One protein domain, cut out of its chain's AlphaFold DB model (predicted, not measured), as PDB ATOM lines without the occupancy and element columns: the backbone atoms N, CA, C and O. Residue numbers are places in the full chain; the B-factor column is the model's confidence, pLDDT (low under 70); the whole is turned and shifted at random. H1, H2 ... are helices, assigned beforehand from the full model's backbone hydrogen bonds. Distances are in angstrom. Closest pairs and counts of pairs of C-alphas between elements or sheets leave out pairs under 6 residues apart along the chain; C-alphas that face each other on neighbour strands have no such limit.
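What this domain is: This is residues 11 to 102 of the 178 residues of an uncharacterized protein of Nonomuraea gerenzanensis (UniProt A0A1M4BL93). H4, H3 and H2 stand side by side in a row, alternating in direction; H1 slants away beyond H4, residues 16 to 32 sticking out. The printed part has 92 residues with four named helices, H1 to H4 along the chain: all helix. It is only just loose, close to compact, radius of gyration of the C-alphas 15.2 A, spans 42 by 39 by 19 A.

Where its parts are: Find C-alpha 78 at (-10.632, -13.136, -47.224), where H4, residues 78 to 102, begins; it runs 36.3 A to C-alpha 102 at (-13.228, -33.402, -17.177). Before it come H3, residues 61 to 74, H2, 40 to 53, and H1, 11 to 26.

How they stand to each other: H3 and H4, a hairpin, touch at a shallow tilt of 10 degrees; closest C-alphas Ala 72 and Glu 84, 4.9 A. Hairpin H2 and H3 stands at 28 degrees; closest C-alphas Ala 44 and Arg 70, 4.6 A. H1 touches H4 with residues 11 to 12 alone; closest C-alphas Val 11 and Val 93, 6.6 A. Every helix's O i to N i+4 pairs are within hydrogen-bond range.

The domain as a whole: The printed part has no cut; residues 27 to 39 form a long link. No printed residue is under 70 in pLDDT.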
ATOM      1  N   VAL A  11     -21.369 -23.595 -23.791       94.62
ATOM      2  CA  VAL A  11     -20.210 -22.808 -24.230       94.62
ATOM      3  C   VAL A  11     -20.618 -21.763 -25.271       94.62
ATOM      4  O   VAL A  11     -20.213 -20.605 -25.174       94.62
ATOM      5  N   GLU A  12     -21.469 -22.123 -26.231       94.06
ATOM      6  CA  GLU A  12     -21.989 -21.181 -27.229       94.06
ATOM      7  C   GLU A  12     -22.837 -20.067 -26.588       94.06
ATOM      8  O   GLU A  12     -22.772 -18.908 -27.015       94.06
ATOM      9  N   GLU A  13     -23.608 -20.382 -25.543       95.12
ATOM     10  CA  GLU A  13     -24.344 -19.382 -24.759       95.12
ATOM     11  C   GLU A  13     -23.393 -18.428 -24.027       95.12
ATOM     12  O   GLU A  13     -23.546 -17.207 -24.132       95.12
ATOM     13  N   ALA A  14     -22.361 -18.961 -23.366       95.81
ATOM     14  CA  ALA A  14     -21.350 -18.160 -22.682       95.81
ATOM     15  C   ALA A  14     -20.605 -17.217 -23.646       95.81
ATOM     16  O   ALA A  14     -20.392 -16.043 -23.326       95.81
ATOM     17  N   ILE A  15     -20.264 -17.698 -24.848       96.88
ATOM     18  CA  ILE A  15     -19.652 -16.887 -25.913       96.88
ATOM     19  C   ILE A  15     -20.604 -15.783 -26.367       96.88
ATOM     20  O   ILE A  15     -20.193 -14.631 -26.516       96.88
ATOM     21  N   ARG A  16     -21.888 -16.098 -26.567       96.00
ATOM     22  CA  ARG A  16     -22.894 -15.104 -26.961       96.00
ATOM     23  C   ARG A  16     -23.022 -13.999 -25.915       96.00
ATOM     24  O   ARG A  16     -23.082 -12.824 -26.278       96.00
ATOM     25  N   ASP A  17     -23.044 -14.354 -24.637       96.88
ATOM     26  CA  ASP A  17     -23.100 -13.381 -23.548       96.88
ATOM     27  C   ASP A  17     -21.823 -12.549 -23.440       96.88
ATOM     28  O   ASP A  17     -21.892 -11.342 -23.200       96.88
ATOM     29  N   GLU A  18     -20.659 -13.150 -23.686       97.69
ATOM     30  CA  GLU A  18     -19.403 -12.410 -23.767       97.69
ATOM     31  C   GLU A  18     -19.393 -11.419 -24.931       97.69
ATOM     32  O   GLU A  18     -19.010 -10.261 -24.748       97.69
ATOM     33  N   ARG A  19     -19.905 -11.804 -26.103       97.06
ATOM     34  CA  ARG A  19     -20.033 -10.877 -27.234       97.06
ATOM     35  C   ARG A  19     -20.962  -9.707 -26.923       97.06
ATOM     36  O   ARG A  19     -20.590  -8.569 -27.189       97.06
ATOM     37  N   ARG A  20     -22.091  -9.943 -26.243       97.44
ATOM     38  CA  ARG A  20     -22.964  -8.851 -25.762       97.44
ATOM     39  C   ARG A  20     -22.231  -7.895 -24.818       97.44
ATOM     40  O   ARG A  20     -22.393  -6.682 -24.937       97.44
ATOM     41  N   ARG A  21     -21.420  -8.415 -23.887       98.00
ATOM     42  CA  ARG A  21     -20.626  -7.581 -22.963       98.00
ATOM     43  C   ARG A  21     -19.580  -6.751 -23.695       98.00
ATOM     44  O   ARG A  21     -19.407  -5.573 -23.391       98.00
ATOM     45  N   GLN A  22     -18.891  -7.350 -24.656       97.81
ATOM     46  CA  GLN A  22     -17.905  -6.653 -25.472       97.81
ATOM     47  C   GLN A  22     -18.548  -5.578 -26.349       97.81
ATOM     48  O   GLN A  22     -18.012  -4.478 -26.406       97.81
ATOM     49  N   ASP A  23     -19.709  -5.842 -26.950       97.81
ATOM     50  CA  ASP A  23     -20.446  -4.841 -27.734       97.81
ATOM     51  C   ASP A  23     -20.907  -3.677 -26.852       97.81
ATOM     52  O   ASP A  23     -20.766  -2.517 -27.229       97.81
ATOM     53  N   ALA A  24     -21.380  -3.958 -25.636       97.94
ATOM     54  CA  ALA A  24     -21.727  -2.913 -24.674       97.94
ATOM     55  C   ALA A  24     -20.507  -2.078 -24.240       97.94
ATOM     56  O   ALA A  24     -20.643  -0.892 -23.944       97.94
ATOM     57  N   LYS A  25     -19.319  -2.693 -24.187       98.06
ATOM     58  CA  LYS A  25     -18.080  -2.042 -23.746       98.06
ATOM     59  C   LYS A  25     -17.386  -1.252 -24.857       98.06
ATOM     60  O   LYS A  25     -16.854  -0.179 -24.584       98.06
ATOM     61  N   TRP A  26     -17.351  -1.790 -26.071       97.44
ATOM     62  CA  TRP A  26     -16.513  -1.300 -27.169       97.44
ATOM     63  C   TRP A  26     -17.298  -0.910 -28.426       97.44
ATOM     64  O   TRP A  26     -16.734  -0.269 -29.310       97.44
ATOM     65  N   GLY A  27     -18.585  -1.251 -28.512       97.44
ATOM     66  CA  GLY A  27     -19.386  -1.068 -29.720       97.44
ATOM     67  C   GLY A  27     -18.923  -1.953 -30.879       97.44
ATOM     68  O   GLY A  27     -18.218  -2.945 -30.694       97.44
ATOM     69  N   GLU A  28     -19.322  -1.576 -32.091       95.88
ATOM     70  CA  GLU A  28     -18.868  -2.222 -33.324       95.88
ATOM     71  C   GLU A  28     -17.359  -2.002 -33.534       95.88
ATOM     72  O   GLU A  28     -16.850  -0.895 -33.345       95.88
ATOM     73  N   GLN A  29     -16.637  -3.056 -33.919       95.38
ATOM     74  CA  GLN A  29     -15.189  -3.030 -34.148       95.38
ATOM     75  C   GLN A  29     -14.890  -3.398 -35.605       95.38
ATOM     76  O   GLN A  29     -15.314  -4.452 -36.065       95.38
ATOM     77  N   ASN A  30     -14.129  -2.549 -36.303       95.75
ATOM     78  CA  ASN A  30     -13.810  -2.679 -37.731       95.75
ATOM     79  C   ASN A  30     -12.309  -2.421 -37.974       95.75
ATOM     80  O   ASN A  30     -11.928  -1.457 -38.640       95.75
ATOM     81  N   HIS A  31     -11.450  -3.238 -37.356       95.12
ATOM     82  CA  HIS A  31      -9.990  -3.122 -37.482       95.12
ATOM     83  C   HIS A  31      -9.472  -3.854 -38.731       95.12
ATOM     84  O   HIS A  31     -10.096  -4.825 -39.151       95.12
ATOM     85  N   PRO A  32      -8.332  -3.436 -39.316       96.75
ATOM     86  CA  PRO A  32      -7.651  -4.216 -40.350       96.75
ATOM     87  C   PRO A  32      -7.184  -5.578 -39.822       96.75
ATOM     88  O   PRO A  32      -6.734  -5.660 -38.679       96.75
ATOM     89  N   ASP A  33      -7.196  -6.605 -40.677       96.69
ATOM     90  CA  ASP A  33      -6.862  -7.989 -40.294       96.69
ATOM     91  C   ASP A  33      -5.440  -8.127 -39.727       96.69
ATOM     92  O   ASP A  33      -5.207  -8.783 -38.715       96.69
ATOM     93  N   GLY A  34      -4.464  -7.471 -40.364       96.31
ATOM     94  CA  GLY A  34      -3.080  -7.444 -39.892       96.31
ATOM     95  C   GLY A  34      -2.318  -8.771 -40.008       96.31
ATOM     96  O   GLY A  34      -1.247  -8.858 -39.400       96.31
ATOM     97  N   THR A  35      -2.837  -9.743 -40.765       97.31
ATOM     98  CA  THR A  35      -2.243 -11.059 -41.072       97.31
ATOM     99  C   THR A  35      -1.279 -11.004 -42.269       97.31
ATOM    100  O   THR A  35      -1.138  -9.965 -42.924       97.31
ATOM    101  N   GLY A  36      -0.584 -12.108 -42.552       95.19
ATOM    102  CA  GLY A  36       0.310 -12.249 -43.704       95.19
ATOM    103  C   GLY A  36       1.625 -11.478 -43.570       95.19
ATOM    104  O   GLY A  36       2.203 -11.034 -44.567       95.19
ATOM    105  N   ARG A  37       2.103 -11.259 -42.343       96.81
ATOM    106  CA  ARG A  37       3.356 -10.548 -42.072       96.81
ATOM    107  C   ARG A  37       4.563 -11.429 -42.403       96.81
ATOM    108  O   ARG A  37       4.476 -12.659 -42.374       96.81
ATOM    109  N   PRO A  38       5.739 -10.823 -42.668       97.25
ATOM    110  CA  PRO A  38       6.974 -11.583 -42.809       97.25
ATOM    111  C   PRO A  38       7.213 -12.484 -41.589       97.25
ATOM    112  O   PRO A  38       7.359 -11.990 -40.473       97.25
ATOM    113  N   GLY A  39       7.267 -13.796 -41.823       96.50
ATOM    114  CA  GLY A  39       7.463 -14.812 -40.787       96.50
ATOM    115  C   GLY A  39       6.211 -15.603 -40.404       96.50
ATOM    116  O   GLY A  39       6.377 -16.696 -39.871       96.50
ATOM    117  N   ASP A  40       4.998 -15.139 -40.730       97.44
ATOM    118  CA  ASP A  40       3.761 -15.838 -40.334       97.44
ATOM    119  C   ASP A  40       3.662 -17.228 -40.978       97.44
ATOM    120  O   ASP A  40       3.383 -18.203 -40.287       97.44
ATOM    121  N   LEU A  41       4.019 -17.354 -42.264       96.88
ATOM    122  CA  LEU A  41       4.063 -18.652 -42.952       96.88
ATOM    123  C   LEU A  41       5.047 -19.628 -42.290       96.88
ATOM    124  O   LEU A  41       4.700 -20.771 -42.015       96.88
ATOM    125  N   ALA A  42       6.264 -19.168 -41.986       97.56
ATOM    126  CA  ALA A  42       7.273 -20.005 -41.341       97.56
ATOM    127  C   ALA A  42       6.858 -20.402 -39.913       97.56
ATOM    128  O   ALA A  42       7.203 -21.488 -39.452       97.56
ATOM    129  N   ALA A  43       6.130 -19.532 -39.208       97.44
ATOM    130  CA  ALA A  43       5.586 -19.830 -37.890       97.44
ATOM    131  C   ALA A  43       4.436 -20.849 -37.958       97.44
ATOM    132  O   ALA A  43       4.378 -21.737 -37.112       97.44
ATOM    133  N   ALA A  44       3.570 -20.763 -38.973       97.25
ATOM    134  CA  ALA A  44       2.524 -21.753 -39.231       97.25
ATOM    135  C   ALA A  44       3.116 -23.135 -39.530       97.25
ATOM    136  O   ALA A  44       2.732 -24.120 -38.909       97.25
ATOM    137  N   GLU A  45       4.122 -23.206 -40.405       96.75
ATOM    138  CA  GLU A  45       4.821 -24.461 -40.707       96.75
ATOM    139  C   GLU A  45       5.485 -25.075 -39.467       96.75
ATOM    140  O   GLU A  45       5.429 -26.290 -39.276       96.75
ATOM    141  N   GLN A  46       6.087 -24.252 -38.601       95.88
ATOM    142  CA  GLN A  46       6.685 -24.714 -37.346       95.88
ATOM    143  C   GLN A  46       5.640 -25.242 -36.359       95.88
ATOM    144  O   GLN A  46       5.862 -26.292 -35.761       95.88
ATOM    145  N   ALA A  47       4.516 -24.541 -36.197       95.00
ATOM    146  CA  ALA A  47       3.443 -24.965 -35.300       95.00
ATOM    147  C   ALA A  47       2.800 -26.274 -35.776       95.00
ATOM    148  O   ALA A  47       2.675 -27.212 -34.993       95.00
ATOM    149  N   ARG A  48       2.529 -26.387 -37.082       93.88
ATOM    150  CA  ARG A  48       2.060 -27.625 -37.712       93.88
ATOM    151  C   ARG A  48       3.033 -28.780 -37.499       93.88
ATOM    152  O   ARG A  48       2.630 -29.871 -37.110       93.88
ATOM    153  N   ALA A  49       4.328 -28.558 -37.726       92.62
ATOM    154  CA  ALA A  49       5.338 -29.591 -37.511       92.62
ATOM    155  C   ALA A  49       5.413 -30.031 -36.039       92.62
ATOM    156  O   ALA A  49       5.605 -31.216 -35.775       92.62
ATOM    157  N   ALA A  50       5.247 -29.102 -35.092       89.12
ATOM    158  CA  ALA A  50       5.211 -29.413 -33.668       89.12
ATOM    159  C   ALA A  50       3.978 -30.251 -33.303       89.12
ATOM    160  O   ALA A  50       4.132 -31.293 -32.671       89.12
ATOM    161  N   CYS A  51       2.785 -29.859 -33.760       88.94
ATOM    162  CA  CYS A  51       1.569 -30.616 -33.478       88.94
ATOM    163  C   CYS A  51       1.605 -32.010 -34.122       88.94
ATOM    164  O   CYS A  51       1.259 -32.996 -33.484       88.94
ATOM    165  N   GLN A  52       2.104 -32.134 -35.355       88.31
ATOM    166  CA  GLN A  52       2.216 -33.428 -36.044       88.31
ATOM    167  C   GLN A  52       3.300 -34.350 -35.472       88.31
ATOM    168  O   GLN A  52       3.263 -35.558 -35.712       88.31
ATOM    169  N   ALA A  53       4.294 -33.799 -34.771       87.38
ATOM    170  CA  ALA A  53       5.348 -34.586 -34.140       87.38
ATOM    171  C   ALA A  53       4.882 -35.278 -32.850       87.38
ATOM    172  O   ALA A  53       5.518 -36.247 -32.430       87.38
ATOM    173  N   ASN A  54       3.796 -34.801 -32.241       84.06
ATOM    174  CA  ASN A  54       3.254 -35.358 -31.012       84.06
ATOM    175  C   ASN A  54       2.595 -36.726 -31.264       84.06
ATOM    176  O   ASN A  54       1.895 -36.954 -32.252       84.06
ATOM    177  N   GLY A  55       2.810 -37.669 -30.344       80.19
ATOM    178  CA  GLY A  55       2.005 -38.889 -30.286       80.19
ATOM    179  C   GLY A  55       0.605 -38.643 -29.692       80.19
ATOM    180  O   GLY A  55       0.380 -37.626 -29.037       80.19
ATOM    181  N   PRO A  56      -0.326 -39.620 -29.773       74.19
ATOM    182  CA  PRO A  56      -1.694 -39.483 -29.242       74.19
ATOM    183  C   PRO A  56      -1.803 -39.141 -27.745       74.19
ATOM    184  O   PRO A  56      -2.873 -38.773 -27.265       74.19
ATOM    185  N   THR A  57      -0.727 -39.335 -26.977       79.19
ATOM    186  CA  THR A  57      -0.646 -39.023 -25.539       79.19
ATOM    187  C   THR A  57       0.123 -37.737 -25.236       79.19
ATOM    188  O   THR A  57       0.196 -37.340 -24.075       79.19
ATOM    189  N   GLU A  58       0.735 -37.129 -26.248       85.06
ATOM    190  CA  GLU A  58       1.548 -35.911 -26.158       85.06
ATOM    191  C   GLU A  58       0.804 -34.698 -26.736       85.06
ATOM    192  O   GLU A  58       1.078 -33.564 -26.336       85.06
ATOM    193  N   ASP A  59      -0.194 -34.949 -27.593       86.44
ATOM    194  CA  ASP A  59      -1.142 -33.945 -28.062       86.44
ATOM    195  C   ASP A  59      -1.775 -33.200 -26.891       86.44
ATOM    196  O   ASP A  59      -2.396 -33.768 -25.985       86.44
ATOM    197  N   ASN A  60      -1.643 -31.883 -26.934       92.12
ATOM    198  CA  ASN A  60      -2.229 -31.007 -25.948       92.12
ATOM    199  C   ASN A  60      -2.908 -29.826 -26.637       92.12
ATOM    200  O   ASN A  60      -2.559 -29.402 -27.734       92.12
ATOM    201  N   TRP A  61      -3.904 -29.278 -25.952       95.31
ATOM    202  CA  TRP A  61      -4.741 -28.221 -26.504       95.31
ATOM    203  C   TRP A  61      -3.993 -26.931 -26.835       95.31
ATOM    204  O   TRP A  61      -4.461 -26.167 -27.674       95.31
ATOM    205  N   ARG A  62      -2.858 -26.672 -26.174       95.62
ATOM    206  CA  ARG A  62      -2.047 -25.493 -26.469       95.62
ATOM    207  C   ARG A  62      -1.452 -25.606 -27.867       95.62
ATOM    208  O   ARG A  62      -1.564 -24.639 -28.607       95.62
ATOM    209  N   ASP A  63      -0.856 -26.745 -28.202       94.56
ATOM    210  CA  ASP A  63      -0.214 -26.940 -29.505       94.56
ATOM    211  C   ASP A  63      -1.254 -26.932 -30.631       94.56
ATOM    212  O   ASP A  63      -1.063 -26.235 -31.621       94.56
ATOM    213  N   ILE A  64      -2.403 -27.589 -30.417       95.44
ATOM    214  CA  ILE A  64      -3.528 -27.584 -31.369       95.44
ATOM    215  C   ILE A  64      -4.035 -26.152 -31.600       95.44
ATOM    216  O   ILE A  64      -4.211 -25.726 -32.734       95.44
ATOM    217  N   LEU A  65      -4.259 -25.371 -30.535       97.44
ATOM    218  CA  LEU A  65      -4.701 -23.982 -30.693       97.44
ATOM    219  C   LEU A  65      -3.618 -23.105 -31.336       97.44
ATOM    220  O   LEU A  65      -3.943 -22.202 -32.106       97.44
ATOM    221  N   GLU A  66      -2.349 -23.325 -30.992       97.00
ATOM    222  CA  GLU A  66      -1.242 -22.576 -31.577       97.00
ATOM    223  C   GLU A  66      -1.127 -22.848 -33.079       97.00
ATOM    224  O   GLU A  66      -0.986 -21.884 -33.825       97.00
ATOM    225  N   GLU A  67      -1.263 -24.093 -33.539       96.81
ATOM    226  CA  GLU A  67      -1.316 -24.422 -34.969       96.81
ATOM    227  C   GLU A  67      -2.395 -23.605 -35.691       96.81
ATOM    228  O   GLU A  67      -2.062 -22.784 -36.546       96.81
ATOM    229  N   GLU A  68      -3.655 -23.719 -35.270       98.00
ATOM    230  CA  GLU A  68      -4.792 -23.043 -35.913       98.00
ATOM    231  C   GLU A  68      -4.636 -21.513 -35.943       98.00
ATOM    232  O   GLU A  68      -4.921 -20.848 -36.940       98.00
ATOM    233  N   VAL A  69      -4.144 -20.917 -34.848       98.38
ATOM    234  CA  VAL A  69      -3.908 -19.466 -34.784       98.38
ATOM    235  C   VAL A  69      -2.798 -19.047 -35.746       98.38
ATOM    236  O   VAL A  69      -2.895 -17.993 -36.380       98.38
ATOM    237  N   ARG A  70      -1.729 -19.840 -35.854       98.31
ATOM    238  CA  ARG A  70      -0.609 -19.528 -36.749       98.31
ATOM    239  C   ARG A  70      -1.003 -19.696 -38.208       98.31
ATOM    240  O   ARG A  70      -0.608 -18.857 -39.014       98.31
ATOM    241  N   GLU A  71      -1.802 -20.706 -38.530       97.69
ATOM    242  CA  GLU A  71      -2.380 -20.879 -39.863       97.69
ATOM    243  C   GLU A  71      -3.261 -19.683 -40.232       97.69
ATOM    244  O   GLU A  71      -3.007 -19.040 -41.251       97.69
ATOM    245  N   ALA A  72      -4.169 -19.260 -39.345       98.31
ATOM    246  CA  ALA A  72      -4.969 -18.052 -39.554       98.31
ATOM    247  C   ALA A  72      -4.109 -16.794 -39.783       98.31
ATOM    248  O   ALA A  72      -4.429 -15.967 -40.636       98.31
ATOM    249  N   PHE A  73      -3.002 -16.628 -39.053       98.50
ATOM    250  CA  PHE A  73      -2.100 -15.486 -39.245       98.50
ATOM    251  C   PHE A  73      -1.312 -15.538 -40.555       98.50
ATOM    252  O   PHE A  73      -0.970 -14.481 -41.082       98.50
ATOM    253  N   ALA A  74      -1.039 -16.720 -41.105       98.00
ATOM    254  CA  ALA A  74      -0.371 -16.856 -42.397       98.00
ATOM    255  C   ALA A  74      -1.287 -16.504 -43.584       98.00
ATOM    256  O   ALA A  74      -0.791 -16.221 -44.680       98.00
ATOM    257  N   GLU A  75      -2.606 -16.479 -43.378       97.75
ATOM    258  CA  GLU A  75      -3.574 -16.222 -44.437       97.75
ATOM    259  C   GLU A  75      -3.604 -14.767 -44.922       97.75
ATOM    260  O   GLU A  75      -3.500 -13.801 -44.163       97.75
ATOM    261  N   THR A  76      -3.811 -14.617 -46.233       96.31
ATOM    262  CA  THR A  76      -3.889 -13.311 -46.921       96.31
ATOM    263  C   THR A  76      -5.195 -13.108 -47.690       96.31
ATOM    264  O   THR A  76      -5.527 -11.983 -48.069       96.31
ATOM    265  N   GLY A  77      -5.944 -14.183 -47.943       96.12
ATOM    266  CA  GLY A  77      -7.215 -14.145 -48.656       96.12
ATOM    267  C   GLY A  77      -8.398 -14.054 -47.696       96.12
ATOM    268  O   GLY A  77      -8.437 -14.749 -46.690       96.12
ATOM    269  N   PHE A  78      -9.417 -13.264 -48.043       96.50
ATOM    270  CA  PHE A  78     -10.632 -13.136 -47.224       96.50
ATOM    271  C   PHE A  78     -11.289 -14.490 -46.917       96.50
ATOM    272  O   PHE A  78     -11.626 -14.787 -45.774       96.50
ATOM    273  N   THR A  79     -11.489 -15.321 -47.946       97.50
ATOM    274  CA  THR A  79     -12.200 -16.597 -47.796       97.50
ATOM    275  C   THR A  79     -11.420 -17.583 -46.934       97.50
ATOM    276  O   THR A  79     -12.030 -18.268 -46.115       97.50
ATOM    277  N   THR A  80     -10.100 -17.649 -47.114       97.25
ATOM    278  CA  THR A  80      -9.234 -18.572 -46.375       97.25
ATOM    279  C   THR A  80      -9.064 -18.104 -44.936       97.25
ATOM    280  O   THR A  80      -9.399 -18.857 -44.030       97.25
ATOM    281  N   LEU A  81      -8.750 -16.824 -44.709       98.12
ATOM    282  CA  LEU A  81      -8.682 -16.242 -43.365       98.12
ATOM    283  C   LEU A  81      -9.981 -16.455 -42.579       98.12
ATOM    284  O   LEU A  81      -9.958 -16.860 -41.420       98.12
ATOM    285  N   ARG A  82     -11.141 -16.218 -43.204       98.31
ATOM    286  CA  ARG A  82     -12.430 -16.443 -42.540       98.31
ATOM    287  C   ARG A  82     -12.622 -17.913 -42.160       98.31
ATOM    288  O   ARG A  82     -13.230 -18.179 -41.126       98.31
ATOM    289  N   ALA A  83     -12.191 -18.852 -43.001       98.06
ATOM    290  CA  ALA A  83     -12.281 -20.275 -42.689       98.06
ATOM    291  C   ALA A  83     -11.402 -20.611 -41.479       98.06
ATOM    292  O   ALA A  83     -11.923 -21.162 -40.511       98.06
ATOM    293  N   GLU A  84     -10.145 -20.166 -41.472       98.19
ATOM    294  CA  GLU A  84      -9.217 -20.425 -40.366       98.19
ATOM    295  C   GLU A  84      -9.662 -19.791 -39.047       98.19
ATOM    296  O   GLU A  84      -9.664 -20.441 -38.007       98.19
ATOM    297  N   LEU A  85     -10.175 -18.557 -39.060       98.44
ATOM    298  CA  LEU A  85     -10.728 -17.937 -37.849       98.44
ATOM    299  C   LEU A  85     -11.923 -18.717 -37.273       98.44
ATOM    300  O   LEU A  85     -12.135 -18.723 -36.058       98.44
ATOM    301  N   VAL A  86     -12.708 -19.380 -38.128       98.25
ATOM    302  CA  VAL A  86     -13.773 -20.283 -37.675       98.25
ATOM    303  C   VAL A  86     -13.187 -21.568 -37.084       98.25
ATOM    304  O   VAL A  86     -13.704 -22.023 -36.064       98.25
ATOM    305  N   GLN A  87     -12.118 -22.123 -37.662       97.88
ATOM    306  CA  GLN A  87     -11.421 -23.291 -37.105       97.88
ATOM    307  C   GLN A  87     -10.827 -22.982 -35.726       97.88
ATOM    308  O   GLN A  87     -11.128 -23.691 -34.764       97.88
ATOM    309  N   VAL A  88     -10.143 -21.842 -35.576       98.56
ATOM    310  CA  VAL A  88      -9.655 -21.331 -34.283       98.56
ATOM    311  C   VAL A  88     -10.787 -21.266 -33.256       98.56
ATOM    312  O   VAL A  88     -10.656 -21.784 -32.145       98.56
ATOM    313  N   ALA A  89     -11.926 -20.663 -33.613       98.12
ATOM    314  CA  ALA A  89     -13.069 -20.573 -32.707       98.12
ATOM    315  C   ALA A  89     -13.612 -21.961 -32.317       98.12
ATOM    316  O   ALA A  89     -13.921 -22.190 -31.147       98.12
ATOM    317  N   ALA A  90     -13.695 -22.896 -33.267       97.31
ATOM    318  CA  ALA A  90     -14.148 -24.260 -33.014       97.31
ATOM    319  C   ALA A  90     -13.198 -25.030 -32.078       97.31
ATOM    320  O   ALA A  90     -13.666 -25.715 -31.166       97.31
ATOM    321  N   VAL A  91     -11.879 -24.876 -32.238       97.50
ATOM    322  CA  VAL A  91     -10.881 -25.483 -31.341       97.50
ATOM    323  C   VAL A  91     -10.978 -24.908 -29.932       97.50
ATOM    324  O   VAL A  91     -10.972 -25.673 -28.965       97.50
ATOM    325  N   VAL A  92     -11.153 -23.589 -29.791       98.25
ATOM    326  CA  VAL A  92     -11.371 -22.958 -28.479       98.25
ATOM    327  C   VAL A  92     -12.630 -23.511 -27.806       98.25
ATOM    328  O   VAL A  92     -12.574 -23.881 -26.632       98.25
ATOM    329  N   VAL A  93     -13.747 -23.624 -28.535       97.56
ATOM    330  CA  VAL A  93     -14.989 -24.219 -28.009       97.56
ATOM    331  C   VAL A  93     -14.744 -25.652 -27.543       97.56
ATOM    332  O   VAL A  93     -15.063 -25.987 -26.404       97.56
ATOM    333  N   ASN A  94     -14.115 -26.485 -28.374       96.44
ATOM    334  CA  ASN A  94     -13.858 -27.885 -28.045       96.44
ATOM    335  C   ASN A  94     -12.936 -28.040 -26.820       96.44
ATOM    336  O   ASN A  94     -13.153 -28.918 -25.978       96.44
ATOM    337  N   TRP A  95     -11.940 -27.161 -26.667       97.50
ATOM    338  CA  TRP A  95     -11.081 -27.151 -25.485       97.50
ATOM    339  C   TRP A  95     -11.882 -26.837 -24.214       97.50
ATOM    340  O   TRP A  95     -11.778 -27.577 -23.229       97.50
ATOM    341  N   VAL A  96     -12.732 -25.805 -24.236       97.44
ATOM    342  CA  VAL A  96     -13.601 -25.466 -23.095       97.44
ATOM    343  C   VAL A  96     -14.538 -26.629 -22.767       97.44
ATOM    344  O   VAL A  96     -14.594 -27.070 -21.622       97.44
ATOM    345  N   GLU A  97     -15.186 -27.228 -23.765       96.19
ATOM    346  CA  GLU A  97     -16.047 -28.390 -23.532       96.19
ATOM    347  C   GLU A  97     -15.269 -29.590 -22.962       96.19
ATOM    348  O   GLU A  97     -15.784 -30.347 -22.140       96.19
ATOM    349  N   SER A  98     -14.009 -29.780 -23.360       95.62
ATOM    350  CA  SER A  98     -13.128 -30.795 -22.778       95.62
ATOM    351  C   SER A  98     -12.811 -30.514 -21.307       95.62
ATOM    352  O   SER A  98     -12.755 -31.445 -20.498       95.62
ATOM    353  N   MET A  99     -12.632 -29.245 -20.924       95.94
ATOM    354  CA  MET A  99     -12.519 -28.841 -19.517       95.94
ATOM    355  C   MET A  99     -13.795 -29.184 -18.744       95.94
ATOM    356  O   MET A  99     -13.714 -29.831 -17.698       95.94
ATOM    357  N   ASP A 100     -14.959 -28.841 -19.292       95.94
ATOM    358  CA  ASP A 100     -16.255 -29.095 -18.659       95.94
ATOM    359  C   ASP A 100     -16.523 -30.591 -18.478       95.94
ATOM    360  O   ASP A 100     -16.930 -31.032 -17.399       95.94
ATOM    361  N   ARG A 101     -16.219 -31.406 -19.497       95.50
ATOM    362  CA  ARG A 101     -16.322 -32.871 -19.415       95.50
ATOM    363  C   ARG A 101     -15.407 -33.444 -18.336       95.50
ATOM    364  O   ARG A 101     -15.850 -34.296 -17.568       95.50
ATOM    365  N   ARG A 102     -14.158 -32.973 -18.238       95.44
ATOM    366  CA  ARG A 102     -13.228 -33.402 -17.177       95.44
ATOM    367  C   ARG A 102     -13.745 -33.027 -15.793       95.44
ATOM    368  O   ARG A 102     -13.706 -33.861 -14.890       95.44
TER     369      ARG A 102